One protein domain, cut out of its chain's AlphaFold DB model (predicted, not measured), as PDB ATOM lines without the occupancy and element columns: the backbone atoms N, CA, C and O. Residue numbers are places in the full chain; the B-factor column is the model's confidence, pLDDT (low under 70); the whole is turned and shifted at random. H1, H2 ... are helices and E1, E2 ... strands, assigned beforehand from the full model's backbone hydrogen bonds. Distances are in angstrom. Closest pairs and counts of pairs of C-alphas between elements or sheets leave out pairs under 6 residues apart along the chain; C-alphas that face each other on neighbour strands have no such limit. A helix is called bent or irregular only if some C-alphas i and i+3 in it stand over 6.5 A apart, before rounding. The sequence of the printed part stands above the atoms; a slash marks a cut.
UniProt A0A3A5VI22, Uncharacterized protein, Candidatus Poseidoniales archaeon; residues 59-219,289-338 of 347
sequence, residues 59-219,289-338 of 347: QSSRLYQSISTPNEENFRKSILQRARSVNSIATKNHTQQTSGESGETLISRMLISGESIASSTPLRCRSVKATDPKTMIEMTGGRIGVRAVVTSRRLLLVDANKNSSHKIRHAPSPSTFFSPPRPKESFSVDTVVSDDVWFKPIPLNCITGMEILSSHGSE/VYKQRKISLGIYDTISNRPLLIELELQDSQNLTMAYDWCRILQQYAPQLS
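AT A GLANCE: This is residues 59 to 219 and 289 to 338 of the 347 residues of an uncharacterized protein of Candidatus Poseidoniales archaeon (UniProt A0A3A5VI22). A long two-stranded ribbon, E3 and E4, makes the length of the domain, and at one end its sheet folds over through E2, so that E1, E7, E6 and E5 are only partly face to face with it. The long helix H2 packs slantwise on E4, H1 packs on E3 near the far end of the ribbon, H3 packs on the ribbon farther along, and H4 packs on the folded end; residues 175 to 180 of the E3 to E4 loop stick out. The 211 printed residues hold four named helices and seven named strands in the order H1 H2 H3 E1 E2 E3 E4 E5 E6 E7 H4, a mixed class of helices and strands. The sheet order is E4 E3 E2 E1 E7 E6 E5, antiparallel throughout. The whole is loose, with a radius of gyration of the C-alphas of 23.7 A, and elongated, spanning 79 by 49 by 33 A.

IN THESE COORDINATES: E3, residues 154 to 170, is 49.8 A long and begins at C-alpha 154 (200.887, 184.467, 241.564); E4, residues 187 to 203, is 51.0 A long. E2 is residues 138 to 150 and bends by 93 degrees at residue 145; E1, residues 123 to 131, bends by 83 degrees at residue 126. E7 is residues 306 to 314, E6 residues 289 to 301 at 36.4 A, and E5 residues 207 to 219 at 36.3 A. H2, residues 72 to 97, is 36.9 A long. H1 is residues 59 to 65, with C-alpha 59 at (205.158, 216.407, 270.616), H3 residues 103 to 109, and H4 residues 320 to 333, ending at C-alpha 333 (198.652, 176.245, 242.932).

HOW THE PARTS SIT: The sheet is twisted, and E1 E2 E3 E4 form a meander, each strand the antiparallel neighbour of the one before. It is a folded sheet, bent back on itself: E4 and E3 face E1, E7, E6 and E5, with E2 as the hinge. Within hydrogen-bond range are N 165 and O 192 of the hairpin E3 and E4, 2.9 A, N 147 and O 158 of E2 and E3, 2.7 A, and N 213 and O 294 of E5 and E6, 2.8 A. H2 is on the sheet, over E4, slantwise at 41 degrees on the local plane; their closest C-alphas are Asn 87 and Thr 191, 5.6 A. H1 stands up from the sheet over E3, with the C-alphas of Ser 60 and Ile 168 closest at 4.9 A. H3 and H4 are on the same face as H2; the closest C-alphas of H4 and E2 are Val 150 and Leu 330, 6.2 A. In H1, H2, H3 and H4 every O i to N i+4 pair is within hydrogen-bond range.

THE WHOLE: The two C-alphas farthest apart, Phe 177 and Ser 338, are 79.3 A apart. Residues 220 to 288 are not printed, and C-alphas 219 and 289 are 6.3 A apart across the cut. The links H3 to E1 and E3 to E4 are long. The mean pLDDT of the printed part is 81.0; 27 residues are under 70, among them 100 to 108 and 174 to 178.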
ATOM      1  N   GLN A  59     205.136 214.962 270.381       86.06
ATOM      2  CA  GLN A  59     205.158 216.407 270.616       86.06
ATOM      3  C   GLN A  59     203.742 216.989 270.616       86.06
ATOM      4  O   GLN A  59     203.379 217.709 271.546       86.06
ATOM      5  N   SER A  60     202.928 216.623 269.625       87.69
ATOM      6  CA  SER A  60     201.528 217.034 269.503       87.69
ATOM      7  C   SER A  60     200.675 216.504 270.661       87.69
ATOM      8  O   SER A  60     199.895 217.249 271.251       87.69
ATOM      9  N   SER A  61     200.868 215.238 271.044       89.19
ATOM     10  CA  SER A  61     200.186 214.606 272.178       89.19
ATOM     11  C   SER A  61     200.492 215.323 273.495       89.19
ATOM     12  O   SER A  61     199.576 215.705 274.227       89.19
ATOM     13  N   ARG A  62     201.778 215.585 273.768       89.50
ATOM     14  CA  ARG A  62     202.212 216.331 274.956       89.50
ATOM     15  C   ARG A  62     201.653 217.750 274.954       89.50
ATOM     16  O   ARG A  62     201.176 218.209 275.989       89.50
ATOM     17  N   LEU A  63     201.693 218.425 273.804       88.12
ATOM     18  CA  LEU A  63     201.185 219.784 273.665       88.12
ATOM     19  C   LEU A  63     199.692 219.845 273.999       88.12
ATOM     20  O   LEU A  63     199.296 220.643 274.845       88.12
ATOM     21  N   TYR A  64     198.895 218.944 273.421       90.12
ATOM     22  CA  TYR A  64     197.456 218.847 273.666       90.12
ATOM     23  C   TYR A  64     197.117 218.550 275.137       90.12
ATOM     24  O   TYR A  64     196.213 219.167 275.700       90.12
ATOM     25  N   GLN A  65     197.869 217.657 275.788       89.69
ATOM     26  CA  GLN A  65     197.678 217.329 277.207       89.69
ATOM     27  C   GLN A  65     198.122 218.445 278.163       89.69
ATOM     28  O   GLN A  65     197.601 218.530 279.273       89.69
ATOM     29  N   SER A  66     199.069 219.291 277.746       86.88
ATOM     30  CA  SER A  66     199.603 220.397 278.555       86.88
ATOM     31  C   SER A  66     198.750 221.673 278.540       86.88
ATOM     32  O   SER A  66     199.056 222.624 279.262       86.88
ATOM     33  N   ILE A  67     197.683 221.708 277.734       86.06
ATOM     34  CA  ILE A  67     196.746 222.836 277.679       86.06
ATOM     35  C   ILE A  67     196.083 222.987 279.050       86.06
ATOM     36  O   ILE A  67     195.404 222.062 279.484       86.06
ATOM     37  N   SER A  68     196.266 224.147 279.681       84.50
ATOM     38  CA  SER A  68     195.788 224.485 281.034       84.50
ATOM     39  C   SER A  68     195.160 225.888 281.084       84.50
ATOM     40  O   SER A  68     195.377 226.671 282.006       84.50
ATOM     41  N   THR A  69     194.416 226.254 280.037       83.19
ATOM     42  CA  THR A  69     193.773 227.573 279.940       83.19
ATOM     43  C   THR A  69     192.533 227.661 280.847       83.19
ATOM     44  O   THR A  69     191.905 226.642 281.126       83.19
ATOM     45  N   PRO A  70     192.084 228.863 281.266       82.31
ATOM     46  CA  PRO A  70     190.891 229.024 282.115       82.31
ATOM     47  C   PRO A  70     189.588 228.410 281.561       82.31
ATOM     48  O   PRO A  70     188.624 228.241 282.297       82.31
ATOM     49  N   ASN A  71     189.542 228.092 280.264       86.00
ATOM     50  CA  ASN A  71     188.430 227.453 279.551       86.00
ATOM     51  C   ASN A  71     188.841 226.116 278.892       86.00
ATOM     52  O   ASN A  71     188.301 225.755 277.841       86.00
ATOM     53  N   GLU A  72     189.806 225.410 279.487       86.00
ATOM     54  CA  GLU A  72     190.488 224.232 278.938       86.00
ATOM     55  C   GLU A  72     189.546 223.211 278.291       86.00
ATOM     56  O   GLU A  72     189.780 222.797 277.158       86.00
ATOM     57  N   GLU A  73     188.464 222.818 278.967       87.75
ATOM     58  CA  GLU A  73     187.562 221.776 278.464       87.75
ATOM     59  C   GLU A  73     186.894 222.183 277.139       87.75
ATOM     60  O   GLU A  73     186.908 221.432 276.159       87.75
ATOM     61  N   ASN A  74     186.353 223.403 277.079       88.94
ATOM     62  CA  ASN A  74     185.719 223.944 275.875       88.94
ATOM     63  C   ASN A  74     186.743 224.181 274.760       88.94
ATOM     64  O   ASN A  74     186.457 223.970 273.577       88.94
ATOM     65  N   PHE A  75     187.956 224.581 275.133       89.12
ATOM     66  CA  PHE A  75     189.037 224.817 274.192       89.12
ATOM     67  C   PHE A  75     189.555 223.511 273.568       89.12
ATOM     68  O   PHE A  75     189.665 223.414 272.344       89.12
ATOM     69  N   ARG A  76     189.741 222.457 274.371       89.69
ATOM     70  CA  ARG A  76     190.064 221.101 273.896       89.69
ATOM     71  C   ARG A  76     188.975 220.553 272.977       89.69
ATOM     72  O   ARG A  76     189.292 220.069 271.892       89.69
ATOM     73  N   LYS A  77     187.693 220.701 273.340       90.50
ATOM     74  CA  LYS A  77     186.560 220.333 272.464       90.50
ATOM     75  C   LYS A  77     186.620 221.056 271.114       90.50
ATOM     76  O   LYS A  77     186.438 220.420 270.078       90.50
ATOM     77  N   SER A  78     186.938 222.350 271.120       90.00
ATOM     78  CA  SER A  78     187.064 223.156 269.897       90.00
ATOM     79  C   SER A  78     188.224 222.684 269.011       90.00
ATOM     80  O   SER A  78     188.056 222.540 267.798       90.00
ATOM     81  N   ILE A  79     189.378 222.363 269.609       90.25
ATOM     82  CA  ILE A  79     190.534 221.780 268.907       90.25
ATOM     83  C   ILE A  79     190.164 220.433 268.276       90.25
ATOM     84  O   ILE A  79     190.444 220.219 267.098       90.25
ATOM     85  N   LEU A  80     189.493 219.544 269.016       91.31
ATOM     86  CA  LEU A  80     189.045 218.245 268.498       91.31
ATOM     87  C   LEU A  80     188.062 218.399 267.335       91.31
ATOM     88  O   LEU A  80     188.189 217.722 266.315       91.31
ATOM     89  N   GLN A  81     187.088 219.301 267.463       91.06
ATOM     90  CA  GLN A  81     186.134 219.574 266.391       91.06
ATOM     91  C   GLN A  81     186.848 220.108 265.145       91.06
ATOM     92  O   GLN A  81     186.526 219.699 264.025       91.06
ATOM     93  N   ARG A  82     187.861 220.966 265.325       90.44
ATOM     94  CA  ARG A  82     188.671 221.461 264.212       90.44
ATOM     95  C   ARG A  82     189.520 220.357 263.587       90.44
ATOM     96  O   ARG A  82     189.543 220.272 262.365       90.44
ATOM     97  N   ALA A  83     190.117 219.475 264.388       89.81
ATOM     98  CA  ALA A  83     190.840 218.300 263.904       89.81
ATOM     99  C   ALA A  83     189.950 217.414 263.024       89.81
ATOM    100  O   ALA A  83     190.338 217.054 261.916       89.81
ATOM    101  N   ARG A  84     188.717 217.132 263.464       90.12
ATOM    102  CA  ARG A  84     187.736 216.352 262.689       90.12
ATOM    103  C   ARG A  84     187.352 217.039 261.382       90.12
ATOM    104  O   ARG A  84     187.289 216.387 260.343       90.12
ATOM    105  N   SER A  85     187.129 218.354 261.417       90.06
ATOM    106  CA  SER A  85     186.830 219.141 260.216       90.06
ATOM    107  C   SER A  85     187.990 219.118 259.218       90.06
ATOM    108  O   SER A  85     187.764 218.873 258.034       90.06
ATOM    109  N   VAL A  86     189.223 219.315 259.688       88.94
ATOM    110  CA  VAL A  86     190.424 219.284 258.845       88.94
ATOM    111  C   VAL A  86     190.666 217.875 258.291       88.94
ATOM    112  O   VAL A  86     190.941 217.748 257.102       88.94
ATOM    113  N   ASN A  87     190.463 216.815 259.083       87.50
ATOM    114  CA  ASN A  87     190.536 215.430 258.602       87.50
ATOM    115  C   ASN A  87     189.492 215.131 257.516       87.50
ATOM    116  O   ASN A  87     189.801 214.491 256.514       87.50
ATOM    117  N   SER A  88     188.257 215.618 257.682       86.44
ATOM    118  CA  SER A  88     187.200 215.457 256.677       86.44
ATOM    119  C   SER A  88     187.575 216.127 255.352       86.44
ATOM    120  O   SER A  88     187.427 215.515 254.294       86.44
ATOM    121  N   ILE A  89     188.129 217.344 255.403       87.25
ATOM    122  CA  ILE A  89     188.616 218.059 254.214       87.25
ATOM    123  C   ILE A  89     189.792 217.310 253.577       87.25
ATOM    124  O   ILE A  89     189.768 217.066 252.374       87.25
ATOM    125  N   ALA A  90     190.788 216.904 254.369       84.19
ATOM    126  CA  ALA A  90     191.950 216.162 253.882       84.19
ATOM    127  C   ALA A  90     191.538 214.838 253.222       84.19
ATOM    128  O   ALA A  90     191.960 214.546 252.107       84.19
ATOM    129  N   THR A  91     190.632 214.085 253.851       83.12
ATOM    130  CA  THR A  91     190.081 212.841 253.298       83.12
ATOM    131  C   THR A  91     189.313 213.093 252.003       83.12
ATOM    132  O   THR A  91     189.468 212.334 251.048       83.12
ATOM    133  N   LYS A  92     188.505 214.159 251.932       82.25
ATOM    134  CA  LYS A  92     187.779 214.531 250.710       82.25
ATOM    135  C   LYS A  92     188.743 214.876 249.573       82.25
ATOM    136  O   LYS A  92     188.573 214.360 248.474       82.25
ATOM    137  N   ASN A  93     189.755 215.697 249.842       83.94
ATOM    138  CA  ASN A  93     190.761 216.083 248.851       83.94
ATOM    139  C   ASN A  93     191.563 214.865 248.371       83.94
ATOM    140  O   ASN A  93     191.758 214.693 247.173       83.94
ATOM    141  N   HIS A  94     191.954 213.984 249.292       80.94
ATOM    142  CA  HIS A  94     192.629 212.726 248.972       80.94
ATOM    143  C   HIS A  94     191.760 211.810 248.100       80.94
ATOM    144  O   HIS A  94     192.214 211.286 247.087       80.94
ATOM    145  N   THR A  95     190.473 211.680 248.434       76.75
ATOM    146  CA  THR A  95     189.504 210.912 247.631       76.75
ATOM    147  C   THR A  95     189.362 211.498 246.223       76.75
ATOM    148  O   THR A  95     189.267 210.761 245.251       76.75
ATOM    149  N   GLN A  96     189.377 212.826 246.081       79.44
ATOM    150  CA  GLN A  96     189.346 213.476 244.768       79.44
ATOM    151  C   GLN A  96     190.623 213.213 243.960       79.44
ATOM    152  O   GLN A  96     190.532 212.926 242.770       79.44
ATOM    153  N   GLN A  97     191.799 213.267 244.592       76.00
ATOM    154  CA  GLN A  97     193.080 212.987 243.928       76.00
ATOM    155  C   GLN A  97     193.197 211.533 243.464       76.00
ATOM    156  O   GLN A  97     193.697 211.269 242.374       76.00
ATOM    157  N   THR A  98     192.683 210.595 244.255       69.62
ATOM    158  CA  THR A  98     192.634 209.163 243.917       69.62
ATOM    159  C   THR A  98     191.479 208.808 242.972       69.62
ATOM    160  O   THR A  98     191.256 207.636 242.695       69.62
ATOM    161  N   SER A  99     190.724 209.793 242.461       71.75
ATOM    162  CA  SER A  99     189.514 209.573 241.646       71.75
ATOM    163  C   SER A  99     188.471 208.660 242.314       71.75
ATOM    164  O   SER A  99     187.680 208.003 241.643       71.75
ATOM    165  N   GLY A 100     188.459 208.613 243.650       64.06
ATOM    166  CA  GLY A 100     187.597 207.737 244.441       64.06
ATOM    167  C   GLY A 100     188.039 206.274 244.473       64.06
ATOM    168  O   GLY A 100     187.319 205.441 245.022       64.06
ATOM    169  N   GLU A 101     189.201 205.945 243.908       68.00
ATOM    170  CA  GLU A 101     189.722 204.583 243.899       68.00
ATOM    171  C   GLU A 101     190.374 204.265 245.242       68.00
ATOM    172  O   GLU A 101     191.430 204.776 245.602       68.00
ATOM    173  N   SER A 102     189.728 203.380 245.992       65.94
ATOM    174  CA  SER A 102     190.330 202.730 247.152       65.94
ATOM    175  C   SER A 102     191.557 201.893 246.760       65.94
ATOM    176  O   SER A 102     191.654 201.387 245.635       65.94
ATOM    177  N   GLY A 103     192.450 201.641 247.724       64.88
ATOM    178  CA  GLY A 103     193.520 200.654 247.548       64.88
ATOM    179  C   GLY A 103     192.986 199.307 247.039       64.88
ATOM    180  O   GLY A 103     193.568 198.718 246.140       64.88
ATOM    181  N   GLU A 104     191.811 198.873 247.506       64.06
ATOM    182  CA  GLU A 104     191.130 197.640 247.069       64.06
ATOM    183  C   GLU A 104     190.783 197.633 245.578       64.06
ATOM    184  O   GLU A 104     191.074 196.664 244.874       64.06
ATOM    185  N   THR A 105     190.214 198.729 245.071       67.56
ATOM    186  CA  THR A 105     189.927 198.873 243.637       67.56
ATOM    187  C   THR A 105     191.207 198.881 242.809       67.56
ATOM    188  O   THR A 105     191.256 198.229 241.765       67.56
ATOM    189  N   LEU A 106     192.268 199.523 243.298       67.81
ATOM    190  CA  LEU A 106     193.564 199.558 242.622       67.81
ATOM    191  C   LEU A 106     194.171 198.145 242.535       67.81
ATOM    192  O   LEU A 106     194.591 197.712 241.463       67.81
ATOM    193  N   ILE A 107     194.103 197.375 243.623       66.19
ATOM    194  CA  ILE A 107     194.568 195.982 243.684       66.19
ATOM    195  C   ILE A 107     193.747 195.075 242.766       66.19
ATOM    196  O   ILE A 107     194.315 194.232 242.073       66.19
ATOM    197  N   SER A 108     192.423 195.256 242.708       67.75
ATOM    198  CA  SER A 108     191.564 194.465 241.814       67.75
ATOM    199  C   SER A 108     191.940 194.638 240.336       67.75
ATOM    200  O   SER A 108     191.874 193.680 239.570       67.75
ATOM    201  N   ARG A 109     192.435 195.824 239.954       71.81
ATOM    202  CA  ARG A 109     192.938 196.115 238.602       71.81
ATOM    203  C   ARG A 109     194.358 195.607 238.342       71.81
ATOM    204  O   ARG A 109     194.768 195.542 237.189       71.81
ATOM    205  N   MET A 110     195.113 195.243 239.380       71.81
ATOM    206  CA  MET A 110     196.452 194.648 239.247       71.81
ATOM    207  C   MET A 110     196.416 193.140 238.932       71.81
ATOM    208  O   MET A 110     197.462 192.534 238.654       71.81
ATOM    209  N   LEU A 111     195.230 192.521 238.976       76.75
ATOM    210  CA  LEU A 111     195.023 191.154 238.509       76.75
ATOM    211  C   LEU A 111     195.189 191.090 236.987       76.75
ATOM    212  O   LEU A 111     194.689 191.935 236.246       76.75
ATOM    213  N   ILE A 112     195.905 190.074 236.512       82.38
ATOM    214  CA  ILE A 112     196.077 189.838 235.077       82.38
ATOM    215  C   ILE A 112     194.784 189.231 234.513       82.38
ATOM    216  O   ILE A 112     194.084 188.485 235.195       82.38
ATOM    217  N   SER A 113     194.471 189.501 233.244       78.12
ATOM    218  CA  SER A 113     193.319 188.882 232.575       78.12
ATOM    219  C   SER A 113     193.368 187.346 232.659       78.12
ATOM    220  O   SER A 113     194.384 186.717 232.343       78.12
ATOM    221  N   GLY A 114     192.267 186.742 233.118       79.00
ATOM    222  CA  GLY A 114     192.152 185.298 233.360       79.00
ATOM    223  C   GLY A 114     192.823 184.793 234.648       79.00
ATOM    224  O   GLY A 114     192.860 183.584 234.874       79.00
ATOM    225  N   GLU A 115     193.362 185.678 235.491       82.12
ATOM    226  CA  GLU A 115     193.828 185.351 236.841       82.12
ATOM    227  C   GLU A 115     192.637 185.369 237.812       82.12
ATOM    228  O   GLU A 115     191.894 186.347 237.882       82.12
ATOM    229  N   SER A 116     192.445 184.283 238.561       82.88
ATOM    230  CA  SER A 116     191.384 184.173 239.566       82.88
ATOM    231  C   SER A 116     191.987 184.071 240.961       82.88
ATOM    232  O   SER A 116     193.064 183.506 241.154       82.88
ATOM    233  N   ILE A 117     191.299 184.642 241.946       81.06
ATOM    234  CA  ILE A 117     191.701 184.548 243.348       81.06
ATOM    235  C   ILE A 117     191.414 183.121 243.831       81.06
ATOM    236  O   ILE A 117     190.282 182.652 243.730       81.06
ATOM    237  N   ALA A 118     192.441 182.441 244.341       80.50
ATOM    238  CA  ALA A 118     192.348 181.064 244.821       80.50
ATOM    239  C   ALA A 118     191.943 180.991 246.302       80.50
ATOM    240  O   ALA A 118     191.209 180.091 246.700       80.50
ATOM    241  N   SER A 119     192.385 181.956 247.119       70.12
ATOM    242  CA  SER A 119     191.997 182.058 248.533       70.12
ATOM    243  C   SER A 119     190.936 183.133 248.736       70.12
ATOM    244  O   SER A 119     191.196 184.313 248.506       70.12
ATOM    245  N   SER A 120     189.760 182.750 249.241       65.31
ATOM    246  CA  SER A 120     188.680 183.694 249.566       65.31
ATOM    247  C   SER A 120     189.068 184.698 250.655       65.31
ATOM    248  O   SER A 120     188.518 185.796 250.698       65.31
ATOM    249  N   THR A 121     190.023 184.341 251.522       73.44
ATOM    250  CA  THR A 121     190.476 185.204 252.615       73.44
ATOM    251  C   THR A 121     191.979 185.487 252.505       73.44
ATOM    252  O   THR A 121     192.776 184.545 252.447       73.44
ATOM    253  N   PRO A 122     192.403 186.764 252.492       80.38
ATOM    254  CA  PRO A 122     193.817 187.115 252.482       80.38
ATOM    255  C   PRO A 122     194.493 186.746 253.809       80.38
ATOM    256  O   PRO A 122     193.930 186.947 254.892       80.38
ATOM    257  N   LEU A 123     195.736 186.273 253.739       85.06
ATOM    258  CA  LEU A 123     196.583 186.108 254.919       85.06
ATOM    259  C   LEU A 123     197.039 187.488 255.403       85.06
ATOM    260  O   LEU A 123     197.406 188.345 254.601       85.06
ATOM    261  N   ARG A 124     196.982 187.730 256.714       84.12
ATOM    262  CA  ARG A 124     197.263 189.021 257.341       84.12
ATOM    263  C   ARG A 124     198.621 188.964 258.021       84.12
ATOM    264  O   ARG A 124     198.749 188.467 259.137       84.12
ATOM    265  N   CYS A 125     199.618 189.544 257.378       81.44
ATOM    266  CA  CYS A 125     200.966 189.620 257.906       81.44
ATOM    267  C   CYS A 125     201.132 190.901 258.740       81.44
ATOM    268  O   CYS A 125     200.805 192.003 258.292       81.44
ATOM    269  N   ARG A 126     201.632 190.770 259.973       78.94
ATOM    270  CA  ARG A 126     202.155 191.888 260.765       78.94
ATOM    271  C   ARG A 126     203.359 192.487 260.064       78.94
ATOM    272  O   ARG A 126     203.412 193.704 259.947       78.94
ATOM    273  N   SER A 127     204.292 191.658 259.612       82.62
ATOM    274  CA  SER A 127     205.479 192.128 258.916       82.62
ATOM    275  C   SER A 127     205.880 191.185 257.786       82.62
ATOM    276  O   SER A 127     205.563 189.994 257.812       82.62
ATOM    277  N   VAL A 128     206.535 191.737 256.767       85.50
ATOM    278  CA  VAL A 128     207.129 190.994 255.658       85.50
ATOM    279  C   VAL A 128     208.553 191.461 255.455       85.50
ATOM    280  O   VAL A 128     208.797 192.653 255.250       85.50
ATOM    281  N   LYS A 129     209.483 190.514 255.475       88.62
ATOM    282  CA  LYS A 129     210.904 190.763 255.240       88.62
ATOM    283  C   LYS A 129     211.388 189.917 254.080       88.62
ATOM    284  O   LYS A 129     210.935 188.790 253.906       88.62
ATOM    285  N   ALA A 130     212.280 190.478 253.278       86.00
ATOM    286  CA  ALA A 130     212.975 189.748 252.231       86.00
ATOM    287  C   ALA A 130     214.465 189.758 252.558       86.00
ATOM    288  O   ALA A 130     215.070 190.828 252.653       86.00
ATOM    289  N   THR A 131     215.042 188.577 252.713       86.06
ATOM    290  CA  THR A 131     216.442 188.387 253.088       86.06
ATOM    291  C   THR A 131     217.136 187.607 251.987       86.06
ATOM    292  O   THR A 131     216.581 186.648 251.446       86.06
ATOM    293  N   ASP A 132     218.350 188.010 251.628       82.44
ATOM    294  CA  ASP A 132     219.192 187.195 250.755       82.44
ATOM    295  C   ASP A 132     219.870 186.107 251.611       82.44
ATOM    296  O   ASP A 132     220.641 186.445 252.512       82.44
ATOM    297  N   PRO A 133     219.611 184.810 251.369       75.69
ATOM    298  CA  PRO A 133     220.136 183.729 252.199       75.69
ATOM    299  C   PRO A 133     221.666 183.613 252.147       75.69
ATOM    300  O   PRO A 133     222.254 183.026 253.051       75.69
ATOM    301  N   LYS A 134     222.332 184.162 251.118       75.50
ATOM    302  CA  LYS A 134     223.801 184.121 251.011       75.50
ATOM    303  C   LYS A 134     224.479 185.194 251.849       75.50
ATOM    304  O   LYS A 134     225.560 184.959 252.377       75.50
ATOM    305  N   THR A 135     223.880 186.378 251.926       71.06
ATOM    306  CA  THR A 135     224.474 187.523 252.632       71.06
ATOM    307  C   THR A 135     223.843 187.756 254.001       71.06
ATOM    308  O   THR A 135     224.416 188.481 254.808       71.06
ATOM    309  N   MET A 136     222.682 187.150 254.273       72.06
ATOM    310  CA  MET A 136     221.823 187.422 255.433       72.06
ATOM    311  C   MET A 136     221.447 188.906 255.576       72.06
ATOM    312  O   MET A 136     221.001 189.344 256.633       72.06
ATOM    313  N   ILE A 137     221.612 189.692 254.505       72.25
ATOM    314  CA  ILE A 137     221.267 191.109 254.483       72.25
ATOM    315  C   ILE A 137     219.782 191.233 254.145       72.25
ATOM    316  O   ILE A 137     219.292 190.672 253.158       72.25
ATOM    317  N   GLU A 138     219.065 191.994 254.969       73.88
ATOM    318  CA  GLU A 138     217.683 192.386 254.711       73.88
ATOM    319  C   GLU A 138     217.650 193.312 253.484       73.88
ATOM    320  O   GLU A 138     218.188 194.419 253.487       73.88
ATOM    321  N   MET A 139     217.045 192.831 252.399       61.97
ATOM    322  CA  MET A 139     217.035 193.493 251.090       61.97
ATOM    323  C   MET A 139     216.062 194.668 251.029       61.97
ATOM    324  O   MET A 139     216.210 195.584 250.222       61.97
ATOM    325  N   THR A 140     215.028 194.616 251.860       63.41
ATOM    326  CA  THR A 140     213.984 195.628 251.957       63.41
ATOM    327  C   THR A 140     213.678 195.811 253.427       63.41
ATOM    328  O   THR A 140     213.231 194.845 254.041       63.41
ATOM    329  N   GLY A 141     213.893 197.014 253.974       60.09
ATOM    330  CA  GLY A 141     213.473 197.331 255.340       60.09
ATOM    331  C   GLY A 141     212.017 196.909 255.526       60.09
ATOM    332  O   GLY A 141     211.159 197.348 254.754       60.09
ATOM    333  N   GLY A 142     211.790 195.965 256.440       67.00
ATOM    334  CA  GLY A 142     210.561 195.185 256.539       67.00
ATOM    335  C   GLY A 142     209.284 196.006 256.381       67.00
ATOM    336  O   GLY A 142     209.144 197.104 256.921       67.00
ATOM    337  N   ARG A 143     208.332 195.458 255.626       78.81
ATOM    338  CA  ARG A 143     207.012 196.063 255.417       78.81
ATOM    339  C   ARG A 143     206.070 195.627 256.523       78.81
ATOM    340  O   ARG A 143     206.128 194.477 256.940       78.81
ATOM    341  N   ILE A 144     205.219 196.527 257.001       73.81
ATOM    342  CA  ILE A 144     204.321 196.279 258.135       73.81
ATOM    343  C   ILE A 144     202.881 196.313 257.639       73.81
ATOM    344  O   ILE A 144     202.503 197.207 256.893       73.81
ATOM    345  N   GLY A 145     202.066 195.360 258.089       69.44
ATOM    346  CA  GLY A 145     200.664 195.279 257.699       69.44
ATOM    347  C   GLY A 145     200.524 194.901 256.230       69.44
ATOM    348  O   GLY A 145     199.974 195.659 255.453       69.44
ATOM    349  N   VAL A 146     201.007 193.723 255.847       78.94
ATOM    350  CA  VAL A 146     200.883 193.221 254.471       78.94
ATOM    351  C   VAL A 146     199.757 192.191 254.414       78.94
ATOM    352  O   VAL A 146     199.554 191.412 255.348       78.94
ATOM    353  N   ARG A 147     198.998 192.159 253.324       80.94
ATOM    354  CA  ARG A 147     198.085 191.071 252.974       80.94
ATOM    355  C   ARG A 147     198.723 190.202 251.905       80.94
ATOM    356  O   ARG A 147     199.241 190.718 250.920       80.94
ATOM    357  N   ALA A 148     198.662 188.892 252.089       86.88
ATOM    358  CA  ALA A 148     199.142 187.928 251.115       86.88
ATOM    359  C   ALA A 148     197.950 187.183 250.490       86.88
ATOM    360  O   ALA A 148     197.187 186.494 251.178       86.88
ATOM    361  N   VAL A 149     197.763 187.359 249.181       87.44
ATOM    362  CA  VAL A 149     196.654 186.792 248.398       87.44
ATOM    363  C   VAL A 149     197.207 185.776 247.413       87.44
ATOM    364  O   VAL A 149     198.074 186.104 246.609       87.44
ATOM    365  N   VAL A 150     196.690 184.550 247.454       88.06
ATOM    366  CA  VAL A 150     197.030 183.518 246.467       88.06
ATOM    367  C   VAL A 150     196.049 183.606 245.306       88.06
ATOM    368  O   VAL A 150     194.831 183.568 245.512       88.06
ATOM    369  N   THR A 151     196.571 183.717 244.090       88.69
ATOM    370  CA  THR A 151     195.801 183.605 242.847       88.69
ATOM    371  C   THR A 151     196.130 182.296 242.135       88.69
ATOM    372  O   THR A 151     196.975 181.526 242.580       88.69
ATOM    373  N   SER A 152     195.495 182.046 240.993       86.62
ATOM    374  CA  SER A 152     195.808 180.902 240.137       86.62
ATOM    375  C   SER A 152     197.207 180.939 239.507       86.62
ATOM    376  O   SER A 152     197.632 179.939 238.934       86.62
ATOM    377  N   ARG A 153     197.923 182.073 239.569       86.81
ATOM    378  CA  ARG A 153     199.224 182.258 238.893       86.81
ATOM    379  C   ARG A 153     200.315 182.855 239.773       86.81
ATOM    380  O   ARG A 153     201.498 182.625 239.512       86.81
ATOM    381  N   ARG A 154     199.951 183.669 240.767       89.62
ATOM    382  CA  ARG A 154     200.887 184.467 241.564       89.62
ATOM    383  C   ARG A 154     200.461 184.523 243.030       89.62
ATOM    384  O   ARG A 154     199.285 184.472 243.374       89.62
ATOM    385  N   LEU A 155     201.443 184.689 243.899       89.06
ATOM    386  CA  LEU A 155     201.261 185.195 245.245       89.06
ATOM    387  C   LEU A 155     201.383 186.721 245.197       89.06
ATOM    388  O   LEU A 155     202.405 187.256 244.774       89.06
ATOM    389  N   LEU A 156     200.344 187.427 245.622       87.94
ATOM    390  CA  LEU A 156     200.321 188.883 245.668       87.94
ATOM    391  C   LEU A 156     200.554 189.334 247.105       87.94
ATOM    392  O   LEU A 156     199.749 189.035 247.988       87.94
ATOM    393  N   LEU A 157     201.653 190.048 247.335       86.62
ATOM    394  CA  LEU A 157     201.918 190.733 248.594       86.62
ATOM    395  C   LEU A 157     201.519 192.191 248.438       86.62
ATOM    396  O   LEU A 157     202.018 192.887 247.552       86.62
ATOM    397  N   VAL A 158     200.602 192.629 249.288       80.94
ATOM    398  CA  VAL A 158     199.972 193.933 249.160       80.94
ATOM    399  C   VAL A 158     199.971 194.648 250.493       80.94
ATOM    400  O   VAL A 158     199.449 194.140 251.481       80.94
ATOM    401  N   ASP A 159     200.536 195.838 250.505       76.50
ATOM    402  CA  ASP A 159     200.412 196.795 251.591       76.50
ATOM    403  C   ASP A 159     199.627 197.987 251.038       76.50
ATOM    404  O   ASP A 159     200.045 198.617 250.067       76.50
ATOM    405  N   ALA A 160     198.442 198.223 251.593       66.56
ATOM    406  CA  ALA A 160     197.579 199.342 251.239       66.56
ATOM    407  C   ALA A 160     197.160 200.021 252.543       66.56
ATOM    408  O   ALA A 160     196.025 199.894 253.021       66.56
ATOM    409  N   ASN A 161     198.133 200.685 253.163       65.25
ATOM    410  CA  ASN A 161     197.935 201.429 254.393       65.25
ATOM    411  C   ASN A 161     197.398 202.824 254.068       65.25
ATOM    412  O   ASN A 161     198.114 203.674 253.535       65.25
ATOM    413  N   LYS A 162     196.144 203.071 254.460       66.00
ATOM    414  CA  LYS A 162     195.646 204.434 254.630       66.00
ATOM    415  C   LYS A 162     196.212 204.986 255.930       66.00
ATOM    416  O   LYS A 162     195.805 204.568 257.016       66.00
ATOM    417  N   ASN A 163     197.144 205.917 255.811       68.88
ATOM    418  CA  ASN A 163     197.779 206.578 256.935       68.88
ATOM    419  C   ASN A 163     197.123 207.941 257.152       68.88
ATOM    420  O   ASN A 163     197.138 208.801 256.273       68.88
ATOM    421  N   SER A 164     196.558 208.152 258.341       73.12
ATOM    422  CA  SER A 164     196.197 209.481 258.829       73.12
ATOM    423  C   SER A 164     197.186 209.897 259.914       73.12
ATOM    424  O   SER A 164     197.454 209.168 260.871       73.12
ATOM    425  N   SER A 165     197.768 211.082 259.763       82.12
ATOM    426  CA  SER A 165     198.570 211.702 260.815       82.12
ATOM    427  C   SER A 165     197.965 213.044 261.189       82.12
ATOM    428  O   SER A 165     197.722 213.891 260.329       82.12
ATOM    429  N   HIS A 166     197.718 213.228 262.483       86.56
ATOM    430  CA  HIS A 166     197.199 214.470 263.043       86.56
ATOM    431  C   HIS A 166     198.287 215.115 263.883       86.56
ATOM    432  O   HIS A 166     198.898 214.457 264.730       86.56
ATOM    433  N   LYS A 167     198.526 216.405 263.665       89.94
ATOM    434  CA  LYS A 167     199.516 217.181 264.411       89.94
ATOM    435  C   LYS A 167     198.878 218.448 264.951       89.94
ATOM    436  O   LYS A 167     198.011 219.036 264.307       89.94
ATOM    437  N   ILE A 168     199.328 218.862 266.129       91.06
ATOM    438  CA  ILE A 168     198.995 220.164 266.704       91.06
ATOM    439  C   ILE A 168     200.288 220.927 266.959       91.06
ATOM    440  O   ILE A 168     201.260 220.381 267.485       91.06
ATOM    441  N   ARG A 169     200.322 222.192 266.552       89.62
ATOM    442  CA  ARG A 169     201.488 223.067 266.711       89.62
ATOM    443  C   ARG A 169     201.038 224.434 267.184       89.62
ATOM    444  O   ARG A 169     199.892 224.814 266.972       89.62
ATOM    445  N   HIS A 170     201.933 225.187 267.816       86.31
ATOM    446  CA  HIS A 170     201.657 226.594 268.080       86.31
ATOM    447  C   HIS A 170     201.565 227.360 266.766       86.31
ATOM    448  O   HIS A 170     202.422 227.209 265.894       86.31
ATOM    449  N   ALA A 171     200.541 228.197 266.656       82.94
ATOM    450  CA  ALA A 171     200.328 229.044 265.499       82.94
ATOM    451  C   ALA A 171     200.423 230.520 265.892       82.94
ATOM    452  O   ALA A 171     199.936 230.900 266.963       82.94
ATOM    453  N   PRO A 172     201.006 231.371 265.032       74.56
ATOM    454  CA  PRO A 172     200.827 232.805 265.163       74.56
ATOM    455  C   PRO A 172     199.341 233.119 264.958       74.56
ATOM    456  O   PRO A 172     198.756 232.740 263.944       74.56
ATOM    457  N   SER A 173     198.715 233.778 265.933       71.06
ATOM    458  CA  SER A 173     197.321 234.187 265.786       71.06
ATOM    459  C   SER A 173     197.241 235.547 265.109       71.06
ATOM    460  O   SER A 173     197.927 236.473 265.552       71.06
ATOM    461  N   PRO A 174     196.374 235.711 264.097       66.12
ATOM    462  CA  PRO A 174     196.017 237.039 263.631       66.12
ATOM    463  C   PRO A 174     195.366 237.801 264.791       66.12
ATOM    464  O   PRO A 174     194.505 237.262 265.491       66.12
ATOM    465  N   SER A 175     195.815 239.030 265.039       65.88
ATOM    466  CA  SER A 175     195.204 239.912 266.026       65.88
ATOM    467  C   SER A 175     194.114 240.742 265.361       65.88
ATOM    468  O   SER A 175     194.329 241.399 264.345       65.88
ATOM    469  N   THR A 176     192.923 240.726 265.946       69.56
ATOM    470  CA  THR A 176     191.894 241.729 265.674       69.56
ATOM    471  C   THR A 176     191.858 242.702 266.844       69.56
ATOM    472  O   THR A 176     192.050 242.310 267.996       69.56
ATOM    473  N   PHE A 177     191.606 243.982 266.560       66.19
ATOM    474  CA  PHE A 177     191.572 245.042 267.577       66.19
ATOM    475  C   PHE A 177     190.602 244.731 268.734       66.19
ATOM    476  O   PHE A 177     190.878 245.049 269.884       66.19
ATOM    477  N   PHE A 178     189.493 244.050 268.435       67.25
ATOM    478  CA  PHE A 178     188.434 243.736 269.396       67.25
ATOM    479  C   PHE A 178     188.658 242.451 270.210       67.25
ATOM    480  O   PHE A 178     187.945 242.222 271.184       67.25
ATOM    481  N   SER A 179     189.627 241.606 269.844       70.44
ATOM    482  CA  SER A 179     189.905 240.355 270.559       70.44
ATOM    483  C   SER A 179     191.368 239.938 270.367       70.44
ATOM    484  O   SER A 179     191.668 239.129 269.481       70.44
ATOM    485  N   PRO A 180     192.301 240.492 271.163       74.12
ATOM    486  CA  PRO A 180     193.702 240.121 271.067       74.12
ATOM    487  C   PRO A 180     193.899 238.661 271.509       74.12
ATOM    488  O   PRO A 180     193.340 238.237 272.526       74.12
ATOM    489  N   PRO A 181     194.698 237.874 270.773       75.19
ATOM    490  CA  PRO A 181     194.974 236.495 271.137       75.19
ATOM    491  C   PRO A 181     195.865 236.427 272.376       75.19
ATOM    492  O   PRO A 181     196.784 237.228 272.554       75.19
ATOM    493  N   ARG A 182     195.630 235.423 273.222       74.38
ATOM    494  CA  ARG A 182     196.521 235.140 274.347       74.38
ATOM    495  C   ARG A 182     197.822 234.503 273.846       74.38
ATOM    496  O   ARG A 182     197.785 233.624 272.976       74.38
ATOM    497  N   PRO A 183     198.985 234.930 274.366       71.88
ATOM    498  CA  PRO A 183     200.273 234.435 273.903       71.88
ATOM    499  C   PRO A 183     200.389 232.931 274.149       71.88
ATOM    500  O   PRO A 183     200.074 232.451 275.231       71.88
ATOM    501  N   LYS A 184     200.878 232.190 273.146       72.44
ATOM    502  CA  LYS A 184     201.080 230.726 273.190       72.44
ATOM    503  C   LYS A 184     199.804 229.889 273.392       72.44
ATOM    504  O   LYS A 184     199.903 228.674 273.510       72.44
ATOM    505  N   GLU A 185     198.617 230.492 273.338       81.75
ATOM    506  CA  GLU A 185     197.325 229.787 273.431       81.75
ATOM    507  C   GLU A 185     196.649 229.619 272.060       81.75
ATOM    508  O   GLU A 185     195.452 229.376 271.956       81.75
ATOM    509  N   SER A 186     197.413 229.772 270.980       85.50
ATOM    510  CA  SER A 186     196.935 229.628 269.606       85.50
ATOM    511  C   SER A 186     197.593 228.425 268.951       85.50
ATOM    512  O   SER A 186     198.813 228.257 269.030       85.50
ATOM    513  N   PHE A 187     196.778 227.586 268.316       87.69
ATOM    514  CA  PHE A 187     197.212 226.303 267.778       87.69
ATOM    515  C   PHE A 187     196.750 226.127 266.332       87.69
ATOM    516  O   PHE A 187     195.607 226.443 266.001       87.69
ATOM    517  N   SER A 188     197.624 225.588 265.485       88.69
ATOM    518  CA  SER A 188     197.251 225.011 264.198       88.69
ATOM    519  C   SER A 188     197.032 223.517 264.373       88.69
ATOM    520  O   SER A 188     197.745 222.850 265.128       88.69
ATOM    521  N   VAL A 189     196.033 223.002 263.666       91.25
ATOM    522  CA  VAL A 189     195.772 221.571 263.577       91.25
ATOM    523  C   VAL A 189     195.953 221.167 262.130       91.25
ATOM    524  O   VAL A 189     195.229 221.646 261.259       91.25
ATOM    525  N   ASP A 190     196.893 220.263 261.907       88.94
ATOM    526  CA  ASP A 190     197.240 219.763 260.589       88.94
ATOM    527  C   ASP A 190     196.850 218.288 260.510       88.94
ATOM    528  O   ASP A 190     197.029 217.524 261.463       88.94
ATOM    529  N   THR A 191     196.290 217.874 259.377       87.00
ATOM    530  CA  THR A 191     196.039 216.460 259.092       87.00
ATOM    531  C   THR A 191     196.595 216.118 257.726       87.00
ATOM    532  O   THR A 191     196.294 216.796 256.747       87.00
ATOM    533  N   VAL A 192     197.390 215.056 257.677       82.25
ATOM    534  CA  VAL A 192     197.895 214.475 256.436       82.25
ATOM    535  C   VAL A 192     197.266 213.101 256.292       82.25
ATOM    536  O   VAL A 192     197.388 212.276 257.197       82.25
ATOM    537  N   VAL A 193     196.585 212.890 255.169       78.06
ATOM    538  CA  VAL A 193     196.071 211.587 254.747       78.06
ATOM    539  C   VAL A 193     196.910 211.153 253.555       78.06
ATOM    540  O   VAL A 193     197.047 211.923 252.605       78.06
ATOM    541  N   SER A 194     197.490 209.961 253.619       73.12
ATOM    542  CA  SER A 194     198.214 209.346 252.509       73.12
ATOM    543  C   SER A 194     197.797 207.890 252.350       73.12
ATOM    544  O   SER A 194     197.530 207.206 253.337       73.12
ATOM    545  N   ASP A 195     197.765 207.428 251.102       71.75
ATOM    546  CA  ASP A 195     197.615 206.014 250.768       71.75
ATOM    547  C   ASP A 195     198.920 205.559 250.122       71.75
ATOM    548  O   ASP A 195     199.172 205.830 248.946       71.75
ATOM    549  N   ASP A 196     199.762 204.888 250.901       68.75
ATOM    550  CA  ASP A 196     200.965 204.261 250.366       68.75
ATOM    551  C   ASP A 196     200.592 202.846 249.923       68.75
ATOM    552  O   ASP A 196     200.292 201.978 250.746       68.75
ATOM    553  N   VAL A 197     200.575 202.622 248.607       74.00
ATOM    554  CA  VAL A 197     200.320 201.300 248.029       74.00
ATOM    555  C   VAL A 197     201.647 200.674 247.628       74.00
ATOM    556  O   VAL A 197     202.337 201.156 246.727       74.00
ATOM    557  N   TRP A 198     201.994 199.565 248.269       79.62
ATOM    558  CA  TRP A 198     203.092 198.706 247.855       79.62
ATOM    559  C   TRP A 198     202.550 197.356 247.395       79.62
ATOM    560  O   TRP A 198     201.767 196.696 248.075       79.62
ATOM    561  N   PHE A 199     202.987 196.949 246.210       81.25
ATOM    562  CA  PHE A 199     202.535 195.737 245.549       81.25
ATOM    563  C   PHE A 199     203.745 194.944 245.069       81.25
ATOM    564  O   PHE A 199     204.576 195.458 244.317       81.25
ATOM    565  N   LYS A 200     203.837 193.681 245.486       86.25
ATOM    566  CA  LYS A 200     204.860 192.746 245.014       86.25
ATOM    567  C   LYS A 200     204.202 191.453 244.526       86.25
ATOM    568  O   LYS A 200     203.757 190.651 245.351       86.25
ATOM    569  N   PRO A 201     204.152 191.224 243.203       87.75
ATOM    570  CA  PRO A 201     203.701 189.961 242.642       87.75
ATOM    571  C   PRO A 201     204.852 188.948 242.636       87.75
ATOM    572  O   PRO A 201     205.945 189.241 242.159       87.75
ATOM    573  N   ILE A 202     204.600 187.742 243.131       88.50
ATOM    574  CA  ILE A 202     205.547 186.624 243.123       88.50
ATOM    575  C   ILE A 202     204.925 185.505 242.286       88.50
ATOM    576  O   ILE A 202     203.911 184.940 242.693       88.50
ATOM    577  N   PRO A 203     205.475 185.176 241.111       89.50
ATOM    578  CA  PRO A 203     205.003 184.043 240.324       89.50
ATOM    579  C   PRO A 203     205.060 182.732 241.121       89.50
ATOM    580  O   PRO A 203     206.058 182.453 241.784       89.50
ATOM    581  N   LEU A 204     204.003 181.914 241.065       88.44
ATOM    582  CA  LEU A 204     203.932 180.682 241.870       88.44
ATOM    583  C   LEU A 204     204.983 179.642 241.469       88.44
ATOM    584  O   LEU A 204     205.420 178.856 242.301       88.44
ATOM    585  N   ASN A 205     205.433 179.666 240.215       86.56
ATOM    586  CA  ASN A 205     206.540 178.842 239.729       86.56
ATOM    587  C   ASN A 205     207.907 179.242 240.312       86.56
ATOM    588  O   ASN A 205     208.854 178.479 240.177       86.56
ATOM    589  N   CYS A 206     208.022 180.426 240.916       87.38
ATOM    590  CA  CYS A 206     209.256 180.910 241.531       87.38
ATOM    591  C   CYS A 206     209.340 180.572 243.024       87.38
ATOM    592  O   CYS A 206     210.366 180.848 243.639       87.38
ATOM    593  N   ILE A 207     208.279 180.016 243.619       87.38
ATOM    594  CA  ILE A 207     208.270 179.592 245.020       87.38
ATOM    595  C   ILE A 207     208.833 178.172 245.079       87.38
ATOM    596  O   ILE A 207     208.228 177.239 244.557       87.38
ATOM    597  N   THR A 208     210.001 178.032 245.697       85.06
ATOM    598  CA  THR A 208     210.783 176.789 245.733       85.06
ATOM    599  C   THR A 208     210.649 176.034 247.052       85.06
ATOM    600  O   THR A 208     210.958 174.850 247.111       85.06
ATOM    601  N   GLY A 209     210.190 176.697 248.116       84.81
ATOM    602  CA  GLY A 209     209.981 176.077 249.421       84.81
ATOM    603  C   GLY A 209     209.073 176.916 250.310       84.81
ATOM    604  O   GLY A 209     208.904 178.117 250.090       84.81
ATOM    605  N   MET A 210     208.486 176.288 251.322       88.25
ATOM    606  CA  MET A 210     207.651 176.956 252.318       88.25
ATOM    607  C   MET A 210     207.832 176.280 253.671       88.25
ATOM    608  O   MET A 210     207.872 175.066 253.721       88.25
ATOM    609  N   GLU A 211     207.882 177.033 254.760       86.44
ATOM    610  CA  GLU A 211     207.975 176.517 256.128       86.44
ATOM    611  C   GLU A 211     207.066 177.348 257.040       86.44
ATOM    612  O   GLU A 211     206.923 178.555 256.843       86.44
ATOM    613  N   ILE A 212     206.441 176.715 258.033       86.69
ATOM    614  CA  ILE A 212     205.613 177.399 259.030       86.69
ATOM    615  C   ILE A 212     206.229 177.175 260.407       86.69
ATOM    616  O   ILE A 212     206.229 176.059 260.916       86.69
ATOM    617  N   LEU A 213     206.672 178.258 261.034       85.81
ATOM    618  CA  LEU A 213     207.163 178.277 262.403       85.81
ATOM    619  C   LEU A 213     206.099 178.897 263.318       85.81
ATOM    620  O   LEU A 213     205.644 180.022 263.092       85.81
ATOM    621  N   SER A 214     205.725 178.192 264.384       83.81
ATOM    622  CA  SER A 214     204.849 178.716 265.436       83.81
ATOM    623  C   SER A 214     205.505 178.513 266.793       83.81
ATOM    624  O   SER A 214     205.631 177.383 267.254       83.81
ATOM    625  N   SER A 215     205.883 179.606 267.453       79.00
ATOM    626  CA  SER A 215     206.426 179.589 268.807       79.00
ATOM    627  C   SER A 215     205.487 180.286 269.792       79.00
ATOM    628  O   SER A 215     204.821 181.294 269.503       79.00
ATOM    629  N   HIS A 216     205.394 179.698 270.980       79.62
ATOM    630  CA  HIS A 216     204.554 180.157 272.078       79.62
ATOM    631  C   HIS A 216     205.406 180.198 273.337       79.62
ATOM    632  O   HIS A 216     206.073 179.218 273.659       79.62
ATOM    633  N   GLY A 217     205.378 181.326 274.038       74.44
ATOM    634  CA  GLY A 217     206.113 181.494 275.278       74.44
ATOM    635  C   GLY A 217     205.344 182.357 276.263       74.44
ATOM    636  O   GLY A 217     204.537 183.216 275.899       74.44
ATOM    637  N   SER A 218     205.585 182.103 277.539       78.94
ATOM    638  CA  SER A 218     205.044 182.904 278.626       78.94
ATOM    639  C   SER A 218     206.154 183.192 279.613       78.94
ATOM    640  O   SER A 218     206.770 182.271 280.147       78.94
ATOM    641  N   GLU A 219     206.372 184.467 279.880       78.00
ATOM    642  CA  GLU A 219     207.301 184.937 280.891       78.00
ATOM    643  C   GLU A 219     206.511 185.570 282.031       78.00
ATOM    644  O   GLU A 219     205.616 186.392 281.824       78.00
ATOM    645  N   VAL A 289     202.810 187.218 277.786       71.94
ATOM    646  CA  VAL A 289     202.636 186.103 276.856       71.94
ATOM    647  C   VAL A 289     203.064 186.609 275.495       71.94
ATOM    648  O   VAL A 289     202.564 187.637 275.036       71.94
ATOM    649  N   TYR A 290     203.984 185.899 274.859       73.25
ATOM    650  CA  TYR A 290     204.369 186.178 273.488       73.25
ATOM    651  C   TYR A 290     204.063 184.982 272.603       73.25
ATOM    652  O   TYR A 290     204.098 183.811 272.981       73.25
ATOM    653  N   LYS A 291     203.708 185.324 271.378       76.62
ATOM    654  CA  LYS A 291     203.270 184.399 270.360       76.62
ATOM    655  C   LYS A 291     203.869 184.898 269.069       76.62
ATOM    656  O   LYS A 291     203.633 186.040 268.688       76.62
ATOM    657  N   GLN A 292     204.647 184.051 268.418       78.75
ATOM    658  CA  GLN A 292     205.252 184.382 267.144       78.75
ATOM    659  C   GLN A 292     204.883 183.292 266.153       78.75
ATOM    660  O   GLN A 292     205.026 182.100 266.414       78.75
ATOM    661  N   ARG A 293     204.336 183.714 265.019       84.88
ATOM    662  CA  ARG A 293     203.960 182.825 263.927       84.88
ATOM    663  C   ARG A 293     204.516 183.398 262.650       84.88
ATOM    664  O   ARG A 293     204.278 184.569 262.349       84.88
ATOM    665  N   LYS A 294     205.258 182.581 261.925       88.81
ATOM    666  CA  LYS A 294     206.029 183.004 260.770       88.81
ATOM    667  C   LYS A 294     205.895 181.960 259.678       88.81
ATOM    668  O   LYS A 294     206.035 180.773 259.948       88.81
ATOM    669  N   ILE A 295     205.623 182.411 258.464       90.12
ATOM    670  CA  ILE A 295     205.680 181.576 257.269       90.12
ATOM    671  C   ILE A 295     206.892 182.034 256.472       90.12
ATOM    672  O   ILE A 295     206.968 183.194 256.071       90.12
ATOM    673  N   SER A 296     207.844 181.140 256.270       90.81
ATOM    674  CA  SER A 296     209.038 181.379 255.471       90.81
ATOM    675  C   SER A 296     208.814 180.812 254.074       90.81
ATOM    676  O   SER A 296     208.389 179.671 253.931       90.81
ATOM    677  N   LEU A 297     209.078 181.599 253.038       90.56
ATOM    678  CA  LEU A 297     208.959 181.209 251.636       90.56
ATOM    679  C   LEU A 297     210.330 181.310 250.974       90.56
ATOM    680  O   LEU A 297     210.909 182.395 250.896       90.56
ATOM    681  N   GLY A 298     210.829 180.186 250.471       89.38
ATOM    682  CA  GLY A 298     211.960 180.169 249.553       89.38
ATOM    683  C   GLY A 298     211.479 180.609 248.178       89.38
ATOM    684  O   GLY A 298     210.544 180.021 247.633       89.38
ATOM    685  N   ILE A 299     212.083 181.658 247.628       89.44
ATOM    686  CA  ILE A 299     211.753 182.151 246.293       89.44
ATOM    687  C   ILE A 299     213.005 182.303 245.436       89.44
ATOM    688  O   ILE A 299     214.088 182.613 245.930       89.44
ATOM    689  N   TYR A 300     212.843 182.152 244.129       86.81
ATOM    690  CA  TYR A 300     213.839 182.559 243.151       86.81
ATOM    691  C   TYR A 300     213.404 183.875 242.506       86.81
ATOM    692  O   TYR A 300     212.414 183.922 241.777       86.81
ATOM    693  N   ASP A 301     214.113 184.967 242.796       83.44
ATOM    694  CA  ASP A 301     213.826 186.258 242.177       83.44
ATOM    695  C   ASP A 301     214.400 186.290 240.762       83.44
ATOM    696  O   ASP A 301     215.611 186.392 240.573       83.44
ATOM    697  N   THR A 302     213.519 186.228 239.765       79.88
ATOM    698  CA  THR A 302     213.889 186.268 238.346       79.88
ATOM    699  C   THR A 302     214.422 187.628 237.905       79.88
ATOM    700  O   THR A 302     215.116 187.696 236.897       79.88
ATOM    701  N   ILE A 303     214.110 188.713 238.627       80.88
ATOM    702  CA  ILE A 303     214.589 190.061 238.288       80.88
ATOM    703  C   ILE A 303     216.044 190.214 238.730       80.88
ATOM    704  O   ILE A 303     216.895 190.635 237.951       80.88
ATOM    705  N   SER A 304     216.335 189.843 239.978       80.75
ATOM    706  CA  SER A 304     217.693 189.911 240.536       80.75
ATOM    707  C   SER A 304     218.537 188.659 240.256       80.75
ATOM    708  O   SER A 304     219.702 188.618 240.646       80.75
ATOM    709  N   ASN A 305     217.952 187.628 239.639       83.31
ATOM    710  CA  ASN A 305     218.557 186.327 239.344       83.31
ATOM    711  C   ASN A 305     219.226 185.650 240.561       83.31
ATOM    712  O   ASN A 305     220.355 185.157 240.486       83.31
ATOM    713  N   ARG A 306     218.548 185.658 241.715       83.81
ATOM    714  CA  ARG A 306     219.071 185.103 242.977       83.81
ATOM    715  C   ARG A 306     217.973 184.489 243.849       83.81
ATOM    716  O   ARG A 306     216.826 184.932 243.777       83.81
ATOM    717  N   PRO A 307     218.310 183.508 244.707       86.25
ATOM    718  CA  PRO A 307     217.384 183.038 245.726       86.25
ATOM    719  C   PRO A 307     217.153 184.128 246.779       86.25
ATOM    720  O   PRO A 307     218.089 184.827 247.159       86.25
ATOM    721  N   LEU A 308     215.923 184.251 247.270       88.12
ATOM    722  CA  LEU A 308     215.557 185.084 248.411       88.12
ATOM    723  C   LEU A 308     214.694 184.270 249.378       88.12
ATOM    724  O   LEU A 308     213.937 183.388 248.975       88.12
ATOM    725  N   LEU A 309     214.782 184.615 250.654       89.25
ATOM    726  CA  LEU A 309     213.884 184.146 251.696       89.25
ATOM    727  C   LEU A 309     212.885 185.259 252.004       89.25
ATOM    728  O   LEU A 309     213.287 186.361 252.382       89.25
ATOM    729  N   ILE A 310     211.592 184.990 251.837       89.62
ATOM    730  CA  ILE A 310     210.532 185.903 252.262       89.62
ATOM    731  C   ILE A 310     209.914 185.383 253.544       89.62
ATOM    732  O   ILE A 310     209.389 184.279 253.599       89.62
ATOM    733  N   GLU A 311     209.929 186.218 254.567       91.19
ATOM    734  CA  GLU A 311     209.406 185.899 255.879       91.19
ATOM    735  C   GLU A 311     208.120 186.680 256.118       91.19
ATOM    736  O   GLU A 311     208.126 187.909 256.118       91.19
ATOM    737  N   LEU A 312     207.018 185.961 256.316       90.50
ATOM    738  CA  LEU A 312     205.689 186.496 256.584       90.50
ATOM    739  C   LEU A 312     205.362 186.286 258.067       90.50
ATOM    740  O   LEU A 312     204.974 185.193 258.479       90.50
ATOM    741  N   GLU A 313     205.510 187.320 258.889       88.62
ATOM    742  CA  GLU A 313     205.081 187.274 260.290       88.62
ATOM    743  C   GLU A 313     203.573 187.523 260.363       88.62
ATOM    744  O   GLU A 313     203.098 188.545 259.873       88.62
ATOM    745  N   LEU A 314     202.805 186.620 260.969       85.81
ATOM    746  CA  LEU A 314     201.341 186.699 261.014       85.81
ATOM    747  C   LEU A 314     200.841 187.655 262.103       85.81
ATOM    748  O   LEU A 314     201.469 187.822 263.147       85.81
ATOM    749  N   GLN A 315     199.666 188.252 261.893       81.06
ATOM    750  CA  GLN A 315     198.968 188.985 262.952       81.06
ATOM    751  C   GLN A 315     198.444 188.024 264.037       81.06
ATOM    752  O   GLN A 315     197.897 186.965 263.725       81.06
ATOM    753  N   ASP A 316     198.535 188.420 265.313       71.75
ATOM    754  CA  ASP A 316     198.157 187.571 266.463       71.75
ATOM    755  C   ASP A 316     196.701 187.091 266.438       71.75
ATOM    756  O   ASP A 316     196.401 186.018 266.979       71.75
ATOM    757  N   SER A 317     195.828 187.890 265.814       76.25
ATOM    758  CA  SER A 317     194.393 187.648 265.656       76.25
ATOM    759  C   SER A 317     194.060 186.550 264.648       76.25
ATOM    760  O   SER A 317     192.949 186.026 264.676       76.25
ATOM    761  N   GLN A 318     194.988 186.183 263.757       77.12
ATOM    762  CA  GLN A 318     194.752 185.091 262.818       77.12
ATOM    763  C   GLN A 318     194.898 183.738 263.505       77.12
ATOM    764  O   GLN A 318     195.778 183.539 264.339       77.12
ATOM    765  N   ASN A 319     194.059 182.776 263.129       81.62
ATOM    766  CA  ASN A 319     194.152 181.410 263.634       81.62
ATOM    767  C   ASN A 319     195.215 180.610 262.874       81.62
ATOM    768  O   ASN A 319     195.456 180.846 261.693       81.62
ATOM    769  N   LEU A 320     195.838 179.644 263.555       82.62
ATOM    770  CA  LEU A 320     196.852 178.775 262.949       82.62
ATOM    771  C   LEU A 320     196.239 177.926 261.821       82.62
ATOM    772  O   LEU A 320     196.840 177.788 260.768       82.62
ATOM    773  N   THR A 321     195.003 177.452 262.004       84.56
ATOM    774  CA  THR A 321     194.227 176.734 260.980       84.56
ATOM    775  C   THR A 321     194.103 177.537 259.690       84.56
ATOM    776  O   THR A 321     194.372 177.018 258.619       84.56
ATOM    777  N   MET A 322     193.806 178.836 259.794       84.06
ATOM    778  CA  MET A 322     193.709 179.717 258.629       84.06
ATOM    779  C   MET A 322     195.053 179.854 257.901       84.06
ATOM    780  O   MET A 322     195.084 179.905 256.676       84.06
ATOM    781  N   ALA A 323     196.161 179.910 258.646       85.25
ATOM    782  CA  ALA A 323     197.497 179.930 258.062       85.25
ATOM    783  C   ALA A 323     197.814 178.613 257.336       85.25
ATOM    784  O   ALA A 323     198.304 178.648 256.213       85.25
ATOM    785  N   TYR A 324     197.470 177.467 257.932       85.19
ATOM    786  CA  TYR A 324     197.633 176.156 257.298       85.19
ATOM    787  C   TYR A 324     196.791 176.001 256.034       85.19
ATOM    788  O   TYR A 324     197.316 175.566 255.013       85.19
ATOM    789  N   ASP A 325     195.516 176.387 256.073       86.19
ATOM    790  CA  ASP A 325     194.634 176.325 254.905       86.19
ATOM    791  C   ASP A 325     195.163 177.216 253.778       86.19
ATOM    792  O   ASP A 325     195.212 176.804 252.620       86.19
ATOM    793  N   TRP A 326     195.643 178.413 254.122       89.00
ATOM    794  CA  TRP A 326     196.269 179.320 253.165       89.00
ATOM    795  C   TRP A 326     197.538 178.717 252.543       89.00
ATOM    796  O   TRP A 326     197.709 178.761 251.325       89.00
ATOM    797  N   CYS A 327     198.397 178.098 253.353       88.06
ATOM    798  CA  CYS A 327     199.590 177.388 252.892       88.06
ATOM    799  C   CYS A 327     199.244 176.201 251.984       88.06
ATOM    800  O   CYS A 327     199.886 176.010 250.953       88.06
ATOM    801  N   ARG A 328     198.200 175.438 252.318       86.81
ATOM    802  CA  ARG A 328     197.706 174.328 251.496       86.81
ATOM    803  C   ARG A 328     197.212 174.812 250.134       86.81
ATOM    804  O   ARG A 328     197.534 174.201 249.119       86.81
ATOM    805  N   ILE A 329     196.468 175.920 250.102       87.94
ATOM    806  CA  ILE A 329     196.050 176.558 248.847       87.94
ATOM    807  C   ILE A 329     197.291 176.991 248.058       87.94
ATOM    808  O   ILE A 329     197.392 176.687 246.874       87.94
ATOM    809  N   LEU A 330     198.275 177.629 248.697       88.12
ATOM    810  CA  LEU A 330     199.510 178.024 248.016       88.12
ATOM    811  C   LEU A 330     200.234 176.825 247.383       88.12
ATOM    812  O   LEU A 330     200.621 176.905 246.222       88.12
ATOM    813  N   GLN A 331     200.362 175.707 248.104       86.62
ATOM    814  CA  GLN A 331     200.972 174.471 247.592       86.62
ATOM    815  C   GLN A 331     200.202 173.875 246.414       86.62
ATOM    816  O   GLN A 331     200.812 173.431 245.449       86.62
ATOM    817  N   GLN A 332     198.869 173.887 246.468       86.69
ATOM    818  CA  GLN A 332     198.030 173.355 245.394       86.69
ATOM    819  C   GLN A 332     198.244 174.098 244.068       86.69
ATOM    820  O   GLN A 332     198.199 173.482 243.004       86.69
ATOM    821  N   TYR A 333     198.464 175.413 244.123       85.06
ATOM    822  CA  TYR A 333     198.652 176.245 242.932       85.06
ATOM    823  C   TYR A 333     200.131 176.466 242.565       85.06
ATOM    824  O   TYR A 333     200.420 176.923 241.458       85.06
ATOM    825  N   ALA A 334     201.074 176.134 243.452       84.12
ATOM    826  CA  ALA A 334     202.507 176.177 243.186       84.12
ATOM    827  C   ALA A 334     203.007 174.792 242.727       84.12
ATOM    828  O   ALA A 334     203.229 173.911 243.557       84.12
ATOM    829  N   PRO A 335     203.238 174.576 241.417       70.44
ATOM    830  CA  PRO A 335     203.522 173.245 240.877       70.44
ATOM    831  C   PRO A 335     204.777 172.606 241.486       70.44
ATOM    832  O   PRO A 335     204.803 171.395 241.683       70.44
ATOM    833  N   GLN A 336     205.780 173.412 241.854       74.81
ATOM    834  CA  GLN A 336     207.019 172.930 242.476       74.81
ATOM    835  C   GLN A 336     206.840 172.439 243.918       74.81
ATOM    836  O   GLN A 336     207.636 171.636 244.385       74.81
ATOM    837  N   LEU A 337     205.796 172.897 244.614       73.06
ATOM    838  CA  LEU A 337     205.486 172.467 245.980       73.06
ATOM    839  C   LEU A 337     204.524 171.268 246.011       73.06
ATOM    840  O   LEU A 337     204.334 170.660 247.059       73.06
ATOM    841  N   SER A 338     203.887 170.951 244.879       62.28
ATOM    842  CA  SER A 338     202.798 169.969 244.789       62.28
ATOM    843  C   SER A 338     203.252 168.513 244.605       62.28
ATOM    844  O   SER A 338     202.429 167.605 244.707       62.28
TER     845      SER A 338